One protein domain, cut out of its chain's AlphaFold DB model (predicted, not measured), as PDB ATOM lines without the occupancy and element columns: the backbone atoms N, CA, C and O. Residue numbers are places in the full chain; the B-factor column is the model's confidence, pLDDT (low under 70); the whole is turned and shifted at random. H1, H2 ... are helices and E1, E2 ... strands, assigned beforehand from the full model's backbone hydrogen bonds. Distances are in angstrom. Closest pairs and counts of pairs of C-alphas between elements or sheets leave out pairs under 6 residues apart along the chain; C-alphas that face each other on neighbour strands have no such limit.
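What this domain is: This is residues 20 to 48 and 66 to 152 of the 152 residues of the protein "DUF4124 domain-containing protein" of Corallincola sp. C4 (UniProt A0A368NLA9). A strongly twisted sheet of four strands, E5 to E8, with the short helix H2 over one face, makes one part; two small strand hairpins, E1 with E2 and E3 with E4, make the other. The longer helix H1 follows the hairpin E3 and E4 and reaches across to H2. The printed part has 116 residues with two named helices and eight named strands, in the order E1, E2, E3, E4, H1, H2, E5, E6, E7, E8. The large sheet has the order E5, E6, E7, E8, antiparallel throughout, and the class is mixed, helices and strands. The whole is compact, with a radius of gyration of the C-alphas of 14.5 A and spans of 45 by 33 by 27 A.

How they stand to each other: E1, residues 20 to 22, and E2, residues 39 to 41, are an antiparallel hairpin with N 41 and O 20 at 2.8 A. E3, residues 68 to 73, and E4, residues 76 to 80, form another, with N 69 and O 80 at 2.8 A. The closest C-alphas of E2 and E3, those of Val 41 and His 71, are 7.0 A apart. H1, residues 82 to 93, and E4 are near each other. H2, residues 103 to 109, only just touches H1, with 3 pairs of C-alphas within 8 A, through residue 92 of H1 alone; the closest C-alphas are those of Ile 92 and Val 109, 6.1 A. Their tilt is steep, 51 degrees, the same way. In both helices every O i to N i+4 pair is within hydrogen-bond range. E5, residues 115 to 121, E6, residues 127 to 133, E7, residues 140 to 144, and E8, residues 147 to 151, are a meander, each strand the antiparallel neighbour of the one before. Pairs within hydrogen-bond range are N 118 and O 130, 2.9 A, N 131 and O 141, 2.8 A, and N 142 and O 150, 2.9 A. H2 is on this sheet at a height of 9.5 A, only just over E7 with 3 C-alphas, and runs along the strands, at 22 degrees to E7 on the local plane. The closest C-alphas of H2 and E8 are those of Met 103 and Leu 147, 6.4 A. H1 is not on this sheet. The closest C-alphas of E4 and E7 are those of His 76 and Ile 144, 7.0 A.

Where its parts are: E1 begins at C-alpha 20, (189.837, 255.801, 230.359). E3 is 15.9 A long, E4 12.1 A, H1 16.6 A and H2 9.9 A. E5 is 19.8 A, E6 19.7 A, E7 13.3 A and E8 11.3 A, ending at C-alpha 151, (190.785, 238.964, 249.322).

The domain as a whole: The two C-alphas farthest apart, those of Gly 48 and Gln 134, are 47.2 A apart. Residues 49 to 65 are not printed, and C-alphas 48 and 66 are 10.2 A apart across this cut. The link from E1 to E2, 16 residues, is long. Mean pLDDT of the printed part is 70.1; residues 20 to 48, 66 to 85 and 93 are under 70.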
ATOM      1  N   ILE A  20     190.809 256.708 229.751       52.44
ATOM      2  CA  ILE A  20     189.837 255.801 230.359       52.44
ATOM      3  C   ILE A  20     189.071 256.606 231.398       52.44
ATOM      4  O   ILE A  20     189.661 257.308 232.215       52.44
ATOM      5  N   TYR A  21     187.751 256.499 231.366       58.88
ATOM      6  CA  TYR A  21     186.868 257.170 232.303       58.88
ATOM      7  C   TYR A  21     186.334 256.144 233.288       58.88
ATOM      8  O   TYR A  21     185.772 255.119 232.892       58.88
ATOM      9  N   GLN A  22     186.510 256.413 234.578       60.72
ATOM     10  CA  GLN A  22     185.782 255.689 235.606       60.72
ATOM     11  C   GLN A  22     184.505 256.450 235.936       60.72
ATOM     12  O   GLN A  22     184.542 257.570 236.448       60.72
ATOM     13  N   CYS A  23     183.372 255.830 235.649       64.31
ATOM     14  CA  CYS A  23     182.068 256.419 235.887       64.31
ATOM     15  C   CYS A  23     181.657 256.290 237.354       64.31
ATOM     16  O   CYS A  23     182.184 255.461 238.095       64.31
ATOM     17  N   GLN A  24     180.705 257.123 237.787       56.28
ATOM     18  CA  GLN A  24     180.221 257.128 239.175       56.28
ATOM     19  C   GLN A  24     179.633 255.779 239.613       56.28
ATOM     20  O   GLN A  24     179.662 255.441 240.792       56.28
ATOM     21  N   ASP A  25     179.147 254.982 238.661       56.12
ATOM     22  CA  ASP A  25     178.666 253.618 238.889       56.12
ATOM     23  C   ASP A  25     179.806 252.590 239.061       56.12
ATOM     24  O   ASP A  25     179.563 251.388 239.188       56.12
ATOM     25  N   GLY A  26     181.056 253.053 239.035       53.12
ATOM     26  CA  GLY A  26     182.259 252.242 239.095       53.12
ATOM     27  C   GLY A  26     182.596 251.536 237.783       53.12
ATOM     28  O   GLY A  26     183.558 250.776 237.764       53.12
ATOM     29  N   SER A  27     181.858 251.728 236.685       58.72
ATOM     30  CA  SER A  27     182.229 251.144 235.391       58.72
ATOM     31  C   SER A  27     183.437 251.858 234.778       58.72
ATOM     32  O   SER A  27     183.649 253.050 234.994       58.72
ATOM     33  N   PHE A  28     184.238 251.118 234.008       63.44
ATOM     34  CA  PHE A  28     185.266 251.703 233.150       63.44
ATOM     35  C   PHE A  28     184.734 251.815 231.728       63.44
ATOM     36  O   PHE A  28     184.205 250.839 231.186       63.44
ATOM     37  N   GLN A  29     184.907 252.985 231.127       58.69
ATOM     38  CA  GLN A  29     184.536 253.256 229.746       58.69
ATOM     39  C   GLN A  29     185.711 253.894 229.007       58.69
ATOM     40  O   GLN A  29     186.480 254.668 229.574       58.69
ATOM     41  N   ASP A  30     185.842 253.561 227.726       61.62
ATOM     42  CA  ASP A  30     186.808 254.201 226.821       61.62
ATOM     43  C   ASP A  30     186.265 255.533 226.256       61.62
ATOM     44  O   ASP A  30     186.921 256.217 225.476       61.62
ATOM     45  N   THR A  31     185.053 255.913 226.669       59.81
ATOM     46  CA  THR A  31     184.373 257.168 226.345       59.81
ATOM     47  C   THR A  31     183.992 257.906 227.628       59.81
ATOM     48  O   THR A  31     183.783 257.249 228.652       59.81
ATOM     49  N   PRO A  32     183.862 259.246 227.601       59.53
ATOM     50  CA  PRO A  32     183.358 260.007 228.737       59.53
ATOM     51  C   PRO A  32     182.027 259.454 229.244       59.53
ATOM     52  O   PRO A  32     181.152 259.095 228.456       59.53
ATOM     53  N   CYS A  33     181.879 259.397 230.563       64.31
ATOM     54  CA  CYS A  33     180.666 258.914 231.206       64.31
ATOM     55  C   CYS A  33     179.478 259.811 230.842       64.31
ATOM     56  O   CYS A  33     179.548 261.028 231.011       64.31
ATOM     57  N   ALA A  34     178.398 259.204 230.345       57.41
ATOM     58  CA  ALA A  34     177.246 259.932 229.817       57.41
ATOM     59  C   ALA A  34     176.516 260.779 230.879       57.41
ATOM     60  O   ALA A  34     176.048 261.871 230.567       57.41
ATOM     61  N   ASP A  35     176.462 260.302 232.129       51.38
ATOM     62  CA  ASP A  35     175.532 260.827 233.142       51.38
ATOM     63  C   ASP A  35     176.194 261.635 234.279       51.38
ATOM     64  O   ASP A  35     175.498 262.187 235.129       51.38
ATOM     65  N   ALA A  36     177.530 261.731 234.320       48.53
ATOM     66  CA  ALA A  36     178.282 262.530 235.298       48.53
ATOM     67  C   ALA A  36     179.771 262.620 234.913       48.53
ATOM     68  O   ALA A  36     180.258 261.714 234.234       48.53
ATOM     69  N   PRO A  37     180.542 263.632 235.372       44.88
ATOM     70  CA  PRO A  37     181.984 263.655 235.148       44.88
ATOM     71  C   PRO A  37     182.628 262.483 235.898       44.88
ATOM     72  O   PRO A  37     182.768 262.500 237.121       44.88
ATOM     73  N   GLY A  38     182.974 261.431 235.158       49.38
ATOM     74  CA  GLY A  38     183.847 260.378 235.655       49.38
ATOM     75  C   GLY A  38     185.248 260.924 235.922       49.38
ATOM     76  O   GLY A  38     185.644 261.948 235.360       49.38
ATOM     77  N   SER A  39     186.018 260.243 236.765       50.75
ATOM     78  CA  SER A  39     187.430 260.580 236.934       50.75
ATOM     79  C   SER A  39     188.197 260.123 235.691       50.75
ATOM     80  O   SER A  39     188.162 258.943 235.334       50.75
ATOM     81  N   GLU A  40     188.846 261.069 235.006       45.56
ATOM     82  CA  GLU A  40     189.761 260.768 233.906       45.56
ATOM     83  C   GLU A  40     190.993 260.069 234.480       45.56
ATOM     84  O   GLU A  40     191.705 260.615 235.326       45.56
ATOM     85  N   VAL A  41     191.232 258.843 234.029       47.62
ATOM     86  CA  VAL A  41     192.413 258.073 234.389       47.62
ATOM     87  C   VAL A  41     193.406 258.213 233.242       47.62
ATOM     88  O   VAL A  41     193.207 257.664 232.156       47.62
ATOM     89  N   ASN A  42     194.463 258.995 233.466       38.38
ATOM     90  CA  ASN A  42     195.521 259.187 232.480       38.38
ATOM     91  C   ASN A  42     196.304 257.882 232.296       38.38
ATOM     92  O   ASN A  42     196.948 257.397 233.226       38.38
ATOM     93  N   VAL A  43     196.276 257.337 231.081       41.00
ATOM     94  CA  VAL A  43     197.142 256.227 230.682       41.00
ATOM     95  C   VAL A  43     198.499 256.814 230.312       41.00
ATOM     96  O   VAL A  43     198.657 257.446 229.264       41.00
ATOM     97  N   LEU A  44     199.484 256.643 231.193       36.81
ATOM     98  CA  LEU A  44     200.869 256.948 230.864       36.81
ATOM     99  C   LEU A  44     201.356 255.856 229.911       36.81
ATOM    100  O   LEU A  44     201.559 254.708 230.299       36.81
ATOM    101  N   ALA A  45     201.503 256.210 228.635       31.12
ATOM    102  CA  ALA A  45     202.176 255.347 227.680       31.12
ATOM    103  C   ALA A  45     203.622 255.138 228.148       31.12
ATOM    104  O   ALA A  45     204.372 256.106 228.297       31.12
ATOM    105  N   SER A  46     204.015 253.883 228.364       31.53
ATOM    106  CA  SER A  46     205.419 253.519 228.539       31.53
ATOM    107  C   SER A  46     206.208 254.030 227.320       31.53
ATOM    108  O   SER A  46     205.775 253.817 226.181       31.53
ATOM    109  N   PRO A  47     207.332 254.744 227.504       28.59
ATOM    110  CA  PRO A  47     208.080 255.315 226.392       28.59
ATOM    111  C   PRO A  47     208.652 254.186 225.520       28.59
ATOM    112  O   PRO A  47     209.569 253.487 225.936       28.59
ATOM    113  N   GLY A  48     208.107 254.001 224.312       32.62
ATOM    114  CA  GLY A  48     208.631 253.043 223.325       32.62
ATOM    115  C   GLY A  48     207.593 252.312 222.470       32.62
ATOM    116  O   GLY A  48     207.952 251.751 221.433       32.62
ATOM    117  N   ASP A  66     201.240 247.025 226.879       35.25
ATOM    118  CA  ASP A  66     201.864 247.241 228.192       35.25
ATOM    119  C   ASP A  66     201.737 248.708 228.654       35.25
ATOM    120  O   ASP A  66     202.715 249.417 228.911       35.25
ATOM    121  N   GLY A  67     200.502 249.206 228.701       36.50
ATOM    122  CA  GLY A  67     200.159 250.484 229.306       36.50
ATOM    123  C   GLY A  67     199.804 250.275 230.773       36.50
ATOM    124  O   GLY A  67     198.792 249.642 231.074       36.50
ATOM    125  N   GLN A  68     200.613 250.817 231.686       36.56
ATOM    126  CA  GLN A  68     200.225 250.939 233.090       36.56
ATOM    127  C   GLN A  68     199.195 252.063 233.228       36.56
ATOM    128  O   GLN A  68     199.482 253.243 233.030       36.56
ATOM    129  N   VAL A  69     197.973 251.686 233.576       41.12
ATOM    130  CA  VAL A  69     196.926 252.590 234.045       41.12
ATOM    131  C   VAL A  69     197.084 252.675 235.570       41.12
ATOM    132  O   VAL A  69     197.313 251.665 236.227       41.12
ATOM    133  N   VAL A  70     197.028 253.861 236.180       40.53
ATOM    134  CA  VAL A  70     197.188 254.001 237.644       40.53
ATOM    135  C   VAL A  70     195.874 254.480 238.242       40.53
ATOM    136  O   VAL A  70     195.412 255.576 237.930       40.53
ATOM    137  N   HIS A  71     195.262 253.668 239.109       43.19
ATOM    138  CA  HIS A  71     194.129 254.113 239.918       43.19
ATOM    139  C   HIS A  71     194.695 254.795 241.144       43.19
ATOM    140  O   HIS A  71     195.472 254.178 241.870       43.19
ATOM    141  N   THR A  72     194.301 256.040 241.384       43.38
ATOM    142  CA  THR A  72     194.638 256.724 242.629       43.38
ATOM    143  C   THR A  72     193.337 257.106 243.312       43.38
ATOM    144  O   THR A  72     192.689 258.073 242.920       43.38
ATOM    145  N   THR A  73     192.946 256.355 244.335       47.62
ATOM    146  CA  THR A  73     192.000 256.840 245.345       47.62
ATOM    147  C   THR A  73     192.805 257.169 246.592       47.62
ATOM    148  O   THR A  73     193.640 256.375 247.011       47.62
ATOM    149  N   LYS A  74     192.626 258.394 247.113       46.91
ATOM    150  CA  LYS A  74     193.226 258.923 248.357       46.91
ATOM    151  C   LYS A  74     194.606 258.333 248.740       46.91
ATOM    152  O   LYS A  74     194.821 257.894 249.857       46.91
ATOM    153  N   GLY A  75     195.564 258.349 247.813       45.56
ATOM    154  CA  GLY A  75     196.957 257.983 248.102       45.56
ATOM    155  C   GLY A  75     197.315 256.495 248.005       45.56
ATOM    156  O   GLY A  75     198.501 256.188 248.084       45.56
ATOM    157  N   HIS A  76     196.367 255.584 247.750       53.88
ATOM    158  CA  HIS A  76     196.686 254.185 247.450       53.88
ATOM    159  C   HIS A  76     196.723 253.949 245.934       53.88
ATOM    160  O   HIS A  76     195.779 254.286 245.215       53.88
ATOM    161  N   GLN A  77     197.834 253.390 245.445       54.78
ATOM    162  CA  GLN A  77     198.031 253.087 244.029       54.78
ATOM    163  C   GLN A  77     197.894 251.592 243.777       54.78
ATOM    164  O   GLN A  77     198.686 250.784 244.259       54.78
ATOM    165  N   CYS A  78     196.919 251.241 242.949       63.59
ATOM    166  CA  CYS A  78     196.881 249.939 242.304       63.59
ATOM    167  C   CYS A  78     197.559 250.051 240.937       63.59
ATOM    168  O   CYS A  78     197.156 250.883 240.118       63.59
ATOM    169  N   GLN A  79     198.569 249.212 240.684       59.19
ATOM    170  CA  GLN A  79     199.127 249.045 239.342       59.19
ATOM    171  C   GLN A  79     198.041 248.412 238.466       59.19
ATOM    172  O   GLN A  79     197.767 247.223 238.585       59.19
ATOM    173  N   MET A  80     197.366 249.210 237.638       59.88
ATOM    174  CA  MET A  80     196.372 248.717 236.686       59.88
ATOM    175  C   MET A  80     197.001 248.643 235.300       59.88
ATOM    176  O   MET A  80     196.642 249.383 234.391       59.88
ATOM    177  N   ASP A  81     197.958 247.749 235.110       62.03
ATOM    178  CA  ASP A  81     198.309 247.363 233.747       62.03
ATOM    179  C   ASP A  81     197.083 246.825 232.977       62.03
ATOM    180  O   ASP A  81     195.990 246.592 233.519       62.03
ATOM    181  N   TYR A  82     197.251 246.647 231.669       60.91
ATOM    182  CA  TYR A  82     196.204 246.111 230.807       60.91
ATOM    183  C   TYR A  82     195.638 244.774 231.319       60.91
ATOM    184  O   TYR A  82     194.423 244.562 231.286       60.91
ATOM    185  N   GLN A  83     196.497 243.901 231.856       65.75
ATOM    186  CA  GLN A  83     196.096 242.602 232.400       65.75
ATOM    187  C   GLN A  83     195.155 242.761 233.602       65.75
ATOM    188  O   GLN A  83     194.091 242.141 233.650       65.75
ATOM    189  N   THR A  84     195.486 243.656 234.530       65.69
ATOM    190  CA  THR A  84     194.671 243.969 235.708       65.69
ATOM    191  C   THR A  84     193.338 244.595 235.306       65.69
ATOM    192  O   THR A  84     192.288 244.218 235.834       65.69
ATOM    193  N   ARG A  85     193.336 245.492 234.308       69.31
ATOM    194  CA  ARG A  85     192.100 246.063 233.747       69.31
ATOM    195  C   ARG A  85     191.201 244.976 233.157       69.31
ATOM    196  O   ARG A  85     190.000 244.956 233.443       69.31
ATOM    197  N   SER A  86     191.767 244.088 232.339       70.44
ATOM    198  CA  SER A  86     191.023 242.979 231.735       70.44
ATOM    199  C   SER A  86     190.439 242.075 232.818       70.44
ATOM    200  O   SER A  86     189.241 241.803 232.814       70.44
ATOM    201  N   ALA A  87     191.238 241.731 233.833       70.56
ATOM    202  CA  ALA A  87     190.800 240.911 234.955       70.56
ATOM    203  C   ALA A  87     189.651 241.548 235.755       70.56
ATOM    204  O   ALA A  87     188.715 240.841 236.127       70.56
ATOM    205  N   ILE A  88     189.671 242.866 236.000       73.75
ATOM    206  CA  ILE A  88     188.562 243.577 236.664       73.75
ATOM    207  C   ILE A  88     187.296 243.525 235.807       73.75
ATOM    208  O   ILE A  88     186.219 243.205 236.315       73.75
ATOM    209  N   LYS A  89     187.413 243.814 234.506       73.06
ATOM    210  CA  LYS A  89     186.282 243.770 233.570       73.06
ATOM    211  C   LYS A  89     185.657 242.375 233.521       73.06
ATOM    212  O   LYS A  89     184.433 242.250 233.579       73.06
ATOM    213  N   ASP A  90     186.487 241.341 233.471       70.31
ATOM    214  CA  ASP A  90     186.044 239.949 233.487       70.31
ATOM    215  C   ASP A  90     185.467 239.553 234.845       70.31
ATOM    216  O   ASP A  90     184.455 238.863 234.895       70.31
ATOM    217  N   GLY A  91     186.027 240.056 235.947       70.25
ATOM    218  CA  GLY A  91     185.463 239.901 237.287       70.25
ATOM    219  C   GLY A  91     184.043 240.455 237.389       70.25
ATOM    220  O   GLY A  91     183.152 239.764 237.871       70.25
ATOM    221  N   ILE A  92     183.789 241.654 236.854       74.75
ATOM    222  CA  ILE A  92     182.440 242.242 236.820       74.75
ATOM    223  C   ILE A  92     181.481 241.368 235.999       74.75
ATOM    224  O   ILE A  92     180.358 241.123 236.431       74.75
ATOM    225  N   ARG A  93     181.915 240.872 234.833       69.88
ATOM    226  CA  ARG A  93     181.104 239.987 233.974       69.88
ATOM    227  C   ARG A  93     180.810 238.639 234.631       69.88
ATOM    228  O   ARG A  93     179.707 238.119 234.489       69.88
ATOM    229  N   ALA A  94     181.790 238.092 235.339       75.88
ATOM    230  CA  ALA A  94     181.714 236.813 236.032       75.88
ATOM    231  C   ALA A  94     181.173 236.933 237.468       75.88
ATOM    232  O   ALA A  94     181.238 235.958 238.214       75.88
ATOM    233  N   TRP A  95     180.697 238.115 237.883       80.50
ATOM    234  CA  TRP A  95     180.227 238.392 239.247       80.50
ATOM    235  C   TRP A  95     181.207 237.907 240.332       80.50
ATOM    236  O   TRP A  95     180.824 237.377 241.376       80.50
ATOM    237  N   THR A  96     182.500 238.109 240.079       85.38
ATOM    238  CA  THR A  96     183.603 237.710 240.954       85.38
ATOM    239  C   THR A  96     184.455 238.920 241.318       85.38
ATOM    240  O   THR A  96     184.915 239.655 240.440       85.38
ATOM    241  N   VAL A  97     184.694 239.123 242.615       84.88
ATOM    242  CA  VAL A  97     185.531 240.227 243.106       84.88
ATOM    243  C   VAL A  97     186.994 240.010 242.712       84.88
ATOM    244  O   VAL A  97     187.508 238.890 242.750       84.88
ATOM    245  N   ARG A  98     187.676 241.088 242.311       87.00
ATOM    246  CA  ARG A  98     189.097 241.096 241.937       87.00
ATOM    247  C   ARG A  98     189.850 242.187 242.696       87.00
ATOM    248  O   ARG A  98     189.250 243.155 243.163       87.00
ATOM    249  N   ARG A  99     191.178 242.042 242.788       83.69
ATOM    250  CA  ARG A  99     192.054 243.102 243.307       83.69
ATOM    251  C   ARG A  99     191.898 244.362 242.463       83.69
ATOM    252  O   ARG A  99     191.553 244.280 241.286       83.69
ATOM    253  N   CYS A 100     192.149 245.509 243.084       78.69
ATOM    254  CA  CYS A 100     192.039 246.829 242.473       78.69
ATOM    255  C   CYS A 100     190.622 247.224 242.029       78.69
ATOM    256  O   CYS A 100     190.449 248.267 241.402       78.69
ATOM    257  N   MET A 101     189.598 246.441 242.391       82.94
ATOM    258  CA  MET A 101     188.219 246.900 242.287       82.94
ATOM    259  C   MET A 101     187.937 248.004 243.312       82.94
ATOM    260  O   MET A 101     188.463 247.974 244.424       82.94
ATOM    261  N   THR A 102     187.067 248.954 242.977       82.06
ATOM    262  CA  THR A 102     186.549 249.917 243.958       82.06
ATOM    263  C   THR A 102     185.421 249.321 244.786       82.06
ATOM    264  O   THR A 102     184.734 248.394 244.351       82.06
ATOM    265  N   MET A 103     185.146 249.906 245.954       83.19
ATOM    266  CA  MET A 103     183.985 249.527 246.773       83.19
ATOM    267  C   MET A 103     182.674 249.500 245.968       83.19
ATOM    268  O   MET A 103     181.887 248.571 246.119       83.19
ATOM    269  N   ALA A 104     182.447 250.463 245.066       80.00
ATOM    270  CA  ALA A 104     181.250 250.495 244.220       80.00
ATOM    271  C   ALA A 104     181.159 249.282 243.275       80.00
ATOM    272  O   ALA A 104     180.096 248.668 243.156       80.00
ATOM    273  N   GLN A 105     182.277 248.892 242.654       80.12
ATOM    274  CA  GLN A 105     182.344 247.700 241.802       80.12
ATOM    275  C   GLN A 105     182.084 246.428 242.606       80.12
ATOM    276  O   GLN A 105     181.320 245.574 242.160       80.12
ATOM    277  N   VAL A 106     182.650 246.331 243.813       86.00
ATOM    278  CA  VAL A 106     182.385 245.195 244.699       86.00
ATOM    279  C   VAL A 106     180.913 245.144 245.094       86.00
ATOM    280  O   VAL A 106     180.323 244.084 244.947       86.00
ATOM    281  N   ARG A 107     180.268 246.264 245.470       86.88
ATOM    282  CA  ARG A 107     178.815 246.275 245.771       86.88
ATOM    283  C   ARG A 107     177.970 245.821 244.596       86.88
ATOM    284  O   ARG A 107     176.949 245.168 244.794       86.88
ATOM    285  N   LYS A 108     178.362 246.204 243.379       81.75
ATOM    286  CA  LYS A 108     177.678 245.767 242.162       81.75
ATOM    287  C   LYS A 108     177.795 244.254 242.027       81.75
ATOM    288  O   LYS A 108     176.773 243.595 241.892       81.75
ATOM    289  N   VAL A 109     179.011 243.720 242.124       83.88
ATOM    290  CA  VAL A 109     179.298 242.285 242.009       83.88
ATOM    291  C   VAL A 109     178.620 241.464 243.109       83.88
ATOM    292  O   VAL A 109     178.055 240.413 242.832       83.88
ATOM    293  N   SER A 110     178.634 241.953 244.346       86.50
ATOM    294  CA  SER A 110     178.102 241.262 245.517       86.50
ATOM    295  C   SER A 110     176.643 241.620 245.819       86.50
ATOM    296  O   SER A 110     176.195 241.514 246.962       86.50
ATOM    297  N   ARG A 111     175.898 242.120 244.826       84.81
ATOM    298  CA  ARG A 111     174.523 242.580 245.031       84.81
ATOM    299  C   ARG A 111     173.642 241.428 245.512       84.81
ATOM    300  O   ARG A 111     173.526 240.410 244.841       84.81
ATOM    301  N   GLY A 112     172.962 241.642 246.636       83.44
ATOM    302  CA  GLY A 112     172.083 240.638 247.243       83.44
ATOM    303  C   GLY A 112     172.807 239.626 248.130       83.44
ATOM    304  O   GLY A 112     172.165 238.701 248.611       83.44
ATOM    305  N   LEU A 113     174.112 239.799 248.354       87.50
ATOM    306  CA  LEU A 113     174.870 239.022 249.324       87.50
ATOM    307  C   LEU A 113     174.964 239.782 250.643       87.50
ATOM    308  O   LEU A 113     175.265 240.978 250.659       87.50
ATOM    309  N   ASP A 114     174.766 239.063 251.742       90.31
ATOM    310  CA  ASP A 114     174.935 239.613 253.079       90.31
ATOM    311  C   ASP A 114     176.417 239.666 253.458       90.31
ATOM    312  O   ASP A 114     177.157 238.680 253.349       90.31
ATOM    313  N   PHE A 115     176.846 240.826 253.953       93.25
ATOM    314  CA  PHE A 115     178.185 241.027 254.487       93.25
ATOM    315  C   PHE A 115     178.164 241.874 255.754       93.25
ATOM    316  O   PHE A 115     177.253 242.666 255.995       93.25
ATOM    317  N   ARG A 116     179.201 241.705 256.571       95.19
ATOM    318  CA  ARG A 116     179.502 242.575 257.709       95.19
ATOM    319  C   ARG A 116     180.649 243.495 257.331       95.19
ATOM    320  O   ARG A 116     181.668 243.021 256.833       95.19
ATOM    321  N   GLU A 117     180.469 244.787 257.569       94.94
ATOM    322  CA  GLU A 117     181.492 245.805 257.349       94.94
ATOM    323  C   GLU A 117     182.234 246.094 258.657       94.94
ATOM    324  O   GLU A 117     181.614 246.280 259.705       94.94
ATOM    325  N   TYR A 118     183.561 246.135 258.584       93.94
ATOM    326  CA  TYR A 118     184.442 246.557 259.666       93.94
ATOM    327  C   TYR A 118     185.321 247.693 259.152       93.94
ATOM    328  O   TYR A 118     185.923 247.551 258.094       93.94
ATOM    329  N   SER A 119     185.426 248.795 259.889       92.06
ATOM    330  CA  SER A 119     186.320 249.901 259.544       92.06
ATOM    331  C   SER A 119     187.314 250.165 260.668       92.06
ATOM    332  O   SER A 119     186.978 250.105 261.853       92.06
ATOM    333  N   HIS A 120     188.565 250.412 260.295       89.25
ATOM    334  CA  HIS A 120     189.634 250.779 261.213       89.25
ATOM    335  C   HIS A 120     190.700 251.602 260.486       89.25
ATOM    336  O   HIS A 120     190.700 251.714 259.265       89.25
ATOM    337  N   VAL A 121     191.614 252.193 261.249       85.88
ATOM    338  CA  VAL A 121     192.774 252.908 260.707       85.88
ATOM    339  C   VAL A 121     193.996 252.009 260.877       85.88
ATOM    340  O   VAL A 121     194.193 251.449 261.958       85.88
ATOM    341  N   ASN A 122     194.791 251.822 259.822       80.44
ATOM    342  CA  ASN A 122     196.015 251.020 259.913       80.44
ATOM    343  C   ASN A 122     197.161 251.799 260.592       80.44
ATOM    344  O   ASN A 122     197.044 252.983 260.903       80.44
ATOM    345  N   GLY A 123     198.304 251.137 260.801       74.19
ATOM    346  CA  GLY A 123     199.491 251.763 261.403       74.19
ATOM    347  C   GLY A 123     200.089 252.928 260.598       74.19
ATOM    348  O   GLY A 123     200.912 253.663 261.133       74.19
ATOM    349  N   GLU A 124     199.665 253.109 259.347       77.38
ATOM    350  CA  GLU A 124     200.098 254.183 258.445       77.38
ATOM    351  C   GLU A 124     199.101 255.357 258.409       77.38
ATOM    352  O   GLU A 124     199.361 256.367 257.761       77.38
ATOM    353  N   GLY A 125     197.975 255.259 259.128       76.06
ATOM    354  CA  GLY A 125     196.947 256.300 259.171       76.06
ATOM    355  C   GLY A 125     195.900 256.218 258.054       76.06
ATOM    356  O   GLY A 125     195.021 257.075 258.003       76.06
ATOM    357  N   SER A 126     195.962 255.202 257.192       78.31
ATOM    358  CA  SER A 126     194.984 254.987 256.124       78.31
ATOM    359  C   SER A 126     193.719 254.306 256.627       78.31
ATOM    360  O   SER A 126     193.761 253.426 257.494       78.31
ATOM    361  N   GLU A 127     192.592 254.688 256.031       82.31
ATOM    362  CA  GLU A 127     191.309 254.037 256.278       82.31
ATOM    363  C   GLU A 127     191.305 252.640 255.644       82.31
ATOM    364  O   GLU A 127     191.500 252.477 254.433       82.31
ATOM    365  N   VAL A 128     191.059 251.631 256.480       87.69
ATOM    366  CA  VAL A 128     190.878 250.239 256.081       87.69
ATOM    367  C   VAL A 128     189.439 249.837 256.334       87.69
ATOM    368  O   VAL A 128     188.931 249.948 257.451       87.69
ATOM    369  N   VAL A 129     188.790 249.325 255.295       91.19
ATOM    370  CA  VAL A 129     187.438 248.771 255.371       91.19
ATOM    371  C   VAL A 129     187.502 247.299 254.997       91.19
ATOM    372  O   VAL A 129     188.140 246.930 254.022       91.19
ATOM    373  N   GLU A 130     186.840 246.431 255.747       93.38
ATOM    374  CA  GLU A 130     186.760 245.002 255.465       93.38
ATOM    375  C   GLU A 130     185.306 244.578 255.324       93.38
ATOM    376  O   GLU A 130     184.491 244.829 256.211       93.38
ATOM    377  N   TRP A 131     184.980 243.891 254.231       96.00
ATOM    378  CA  TRP A 131     183.689 243.234 254.046       96.00
ATOM    379  C   TRP A 131     183.847 241.738 254.219       96.00
ATOM    380  O   TRP A 131     184.601 241.101 253.485       96.00
ATOM    381  N   VAL A 132     183.130 241.181 255.192       94.25
ATOM    382  CA  VAL A 132     183.101 239.745 255.468       94.25
ATOM    383  C   VAL A 132     181.744 239.188 255.055       94.25
ATOM    384  O   VAL A 132     180.734 239.459 255.705       94.25
ATOM    385  N   PHE A 133     181.733 238.418 253.976       92.69
ATOM    386  CA  PHE A 133     180.572 237.736 253.421       92.69
ATOM    387  C   PHE A 133     180.368 236.377 254.099       92.69
ATOM    388  O   PHE A 133     181.338 235.681 254.403       92.69
ATOM    389  N   GLN A 134     179.112 235.976 254.316       88.38
ATOM    390  CA  GLN A 134     178.811 234.662 254.905       88.38
ATOM    391  C   GLN A 134     178.934 233.534 253.867       88.38
ATOM    392  O   GLN A 134     179.702 232.593 254.071       88.38
ATOM    393  N   ASP A 135     178.277 233.693 252.714       84.81
ATOM    394  CA  ASP A 135     178.106 232.633 251.706       84.81
ATOM    395  C   ASP A 135     178.675 233.011 250.324       84.81
ATOM    396  O   ASP A 135     178.113 232.682 249.281       84.81
ATOM    397  N   TYR A 136     179.803 233.726 250.297       84.88
ATOM    398  CA  TYR A 136     180.463 234.157 249.060       84.88
ATOM    399  C   TYR A 136     181.958 233.846 249.068       84.88
ATOM    400  O   TYR A 136     182.585 233.749 250.122       84.88
ATOM    401  N   ARG A 137     182.539 233.683 247.876       84.19
ATOM    402  CA  ARG A 137     183.985 233.546 247.676       84.19
ATOM    403  C   ARG A 137     184.464 234.689 246.773       84.19
ATOM    404  O   ARG A 137     184.021 234.744 245.626       84.19
ATOM    405  N   PRO A 138     185.373 235.564 247.241       84.75
ATOM    406  CA  PRO A 138     186.056 235.556 248.549       84.75
ATOM    407  C   PRO A 138     185.120 235.812 249.746       84.75
ATOM    408  O   PRO A 138     184.127 236.523 249.618       84.75
ATOM    409  N   GLN A 139     185.442 235.234 250.909       91.94
ATOM    410  CA  GLN A 139     184.688 235.441 252.155       91.94
ATOM    411  C   GLN A 139     185.037 236.771 252.820       91.94
ATOM    412  O   GLN A 139     184.230 237.321 253.559       91.94
ATOM    413  N   ARG A 140     186.232 237.303 252.577       92.50
ATOM    414  CA  ARG A 140     186.695 238.586 253.090       92.50
ATOM    415  C   ARG A 140     187.296 239.402 251.959       92.50
ATOM    416  O   ARG A 140     188.142 238.906 251.220       92.50
ATOM    417  N   VAL A 141     186.898 240.663 251.863       93.38
ATOM    418  CA  VAL A 141     187.448 241.649 250.929       93.38
ATOM    419  C   VAL A 141     187.952 242.834 251.741       93.38
ATOM    420  O   VAL A 141     187.193 243.415 252.511       93.38
ATOM    421  N   VAL A 142     189.231 243.170 251.587       90.88
ATOM    422  CA  VAL A 142     189.891 244.261 252.313       90.88
ATOM    423  C   VAL A 142     190.116 245.424 251.363       90.88
ATOM    424  O   VAL A 142     190.742 245.268 250.311       90.88
ATOM    425  N   PHE A 143     189.630 246.589 251.767       88.81
ATOM    426  CA  PHE A 143     189.787 247.854 251.083       88.81
ATOM    427  C   PHE A 143     190.760 248.745 251.846       88.81
ATOM    428  O   PHE A 143     190.614 248.914 253.053       88.81
ATOM    429  N   ILE A 144     191.699 249.363 251.139       82.75
ATOM    430  CA  ILE A 144     192.487 250.487 251.654       82.75
ATOM    431  C   ILE A 144     192.189 251.675 250.758       82.75
ATOM    432  O   ILE A 144     192.252 251.551 249.532       82.75
ATOM    433  N   GLU A 145     191.792 252.798 251.359       77.88
ATOM    434  CA  GLU A 145     191.454 254.026 250.625       77.88
ATOM    435  C   GLU A 145     190.432 253.785 249.490       77.88
ATOM    436  O   GLU A 145     190.488 254.395 248.421       77.88
ATOM    437  N   GLY A 146     189.493 252.854 249.701       75.62
ATOM    438  CA  GLY A 146     188.404 252.537 248.771       75.62
ATOM    439  C   GLY A 146     188.716 251.512 247.667       75.62
ATOM    440  O   GLY A 146     187.826 251.226 246.857       75.62
ATOM    441  N   LEU A 147     189.921 250.931 247.640       81.69
ATOM    442  CA  LEU A 147     190.343 249.917 246.661       81.69
ATOM    443  C   LEU A 147     190.600 248.558 247.298       81.69
ATOM    444  O   LEU A 147     191.219 248.483 248.352       81.69
ATOM    445  N   VAL A 148     190.198 247.480 246.618       86.69
ATOM    446  CA  VAL A 148     190.494 246.106 247.039       86.69
ATOM    447  C   VAL A 148     191.994 245.845 246.967       86.69
ATOM    448  O   VAL A 148     192.561 245.731 245.878       86.69
ATOM    449  N   VAL A 149     192.616 245.657 248.125       85.06
ATOM    450  CA  VAL A 149     194.037 245.306 248.243       85.06
ATOM    451  C   VAL A 149     194.245 243.836 248.574       85.06
ATOM    452  O   VAL A 149     195.270 243.261 248.213       85.06
ATOM    453  N   ASP A 150     193.269 243.202 249.228       87.25
ATOM    454  CA  ASP A 150     193.349 241.800 249.616       87.25
ATOM    455  C   ASP A 150     191.984 241.110 249.616       87.25
ATOM    456  O   ASP A 150     190.945 241.749 249.793       87.25
ATOM    457  N   MET A 151     191.988 239.796 249.383       89.94
ATOM    458  CA  MET A 151     190.785 238.964 249.322       89.94
ATOM    459  C   MET A 151     191.103 237.546 249.788       89.94
ATOM    460  O   MET A 151     192.100 236.976 249.341       89.94
ATOM    461  N   ARG A 152     190.267 236.966 250.654       86.12
ATOM    462  CA  ARG A 152     190.450 235.610 251.205       86.12
ATOM    463  C   ARG A 152     189.121 234.880 251.358       86.12
ATOM    464  O   ARG A 152     188.100 235.563 251.573       86.12
TER     465      ARG A 152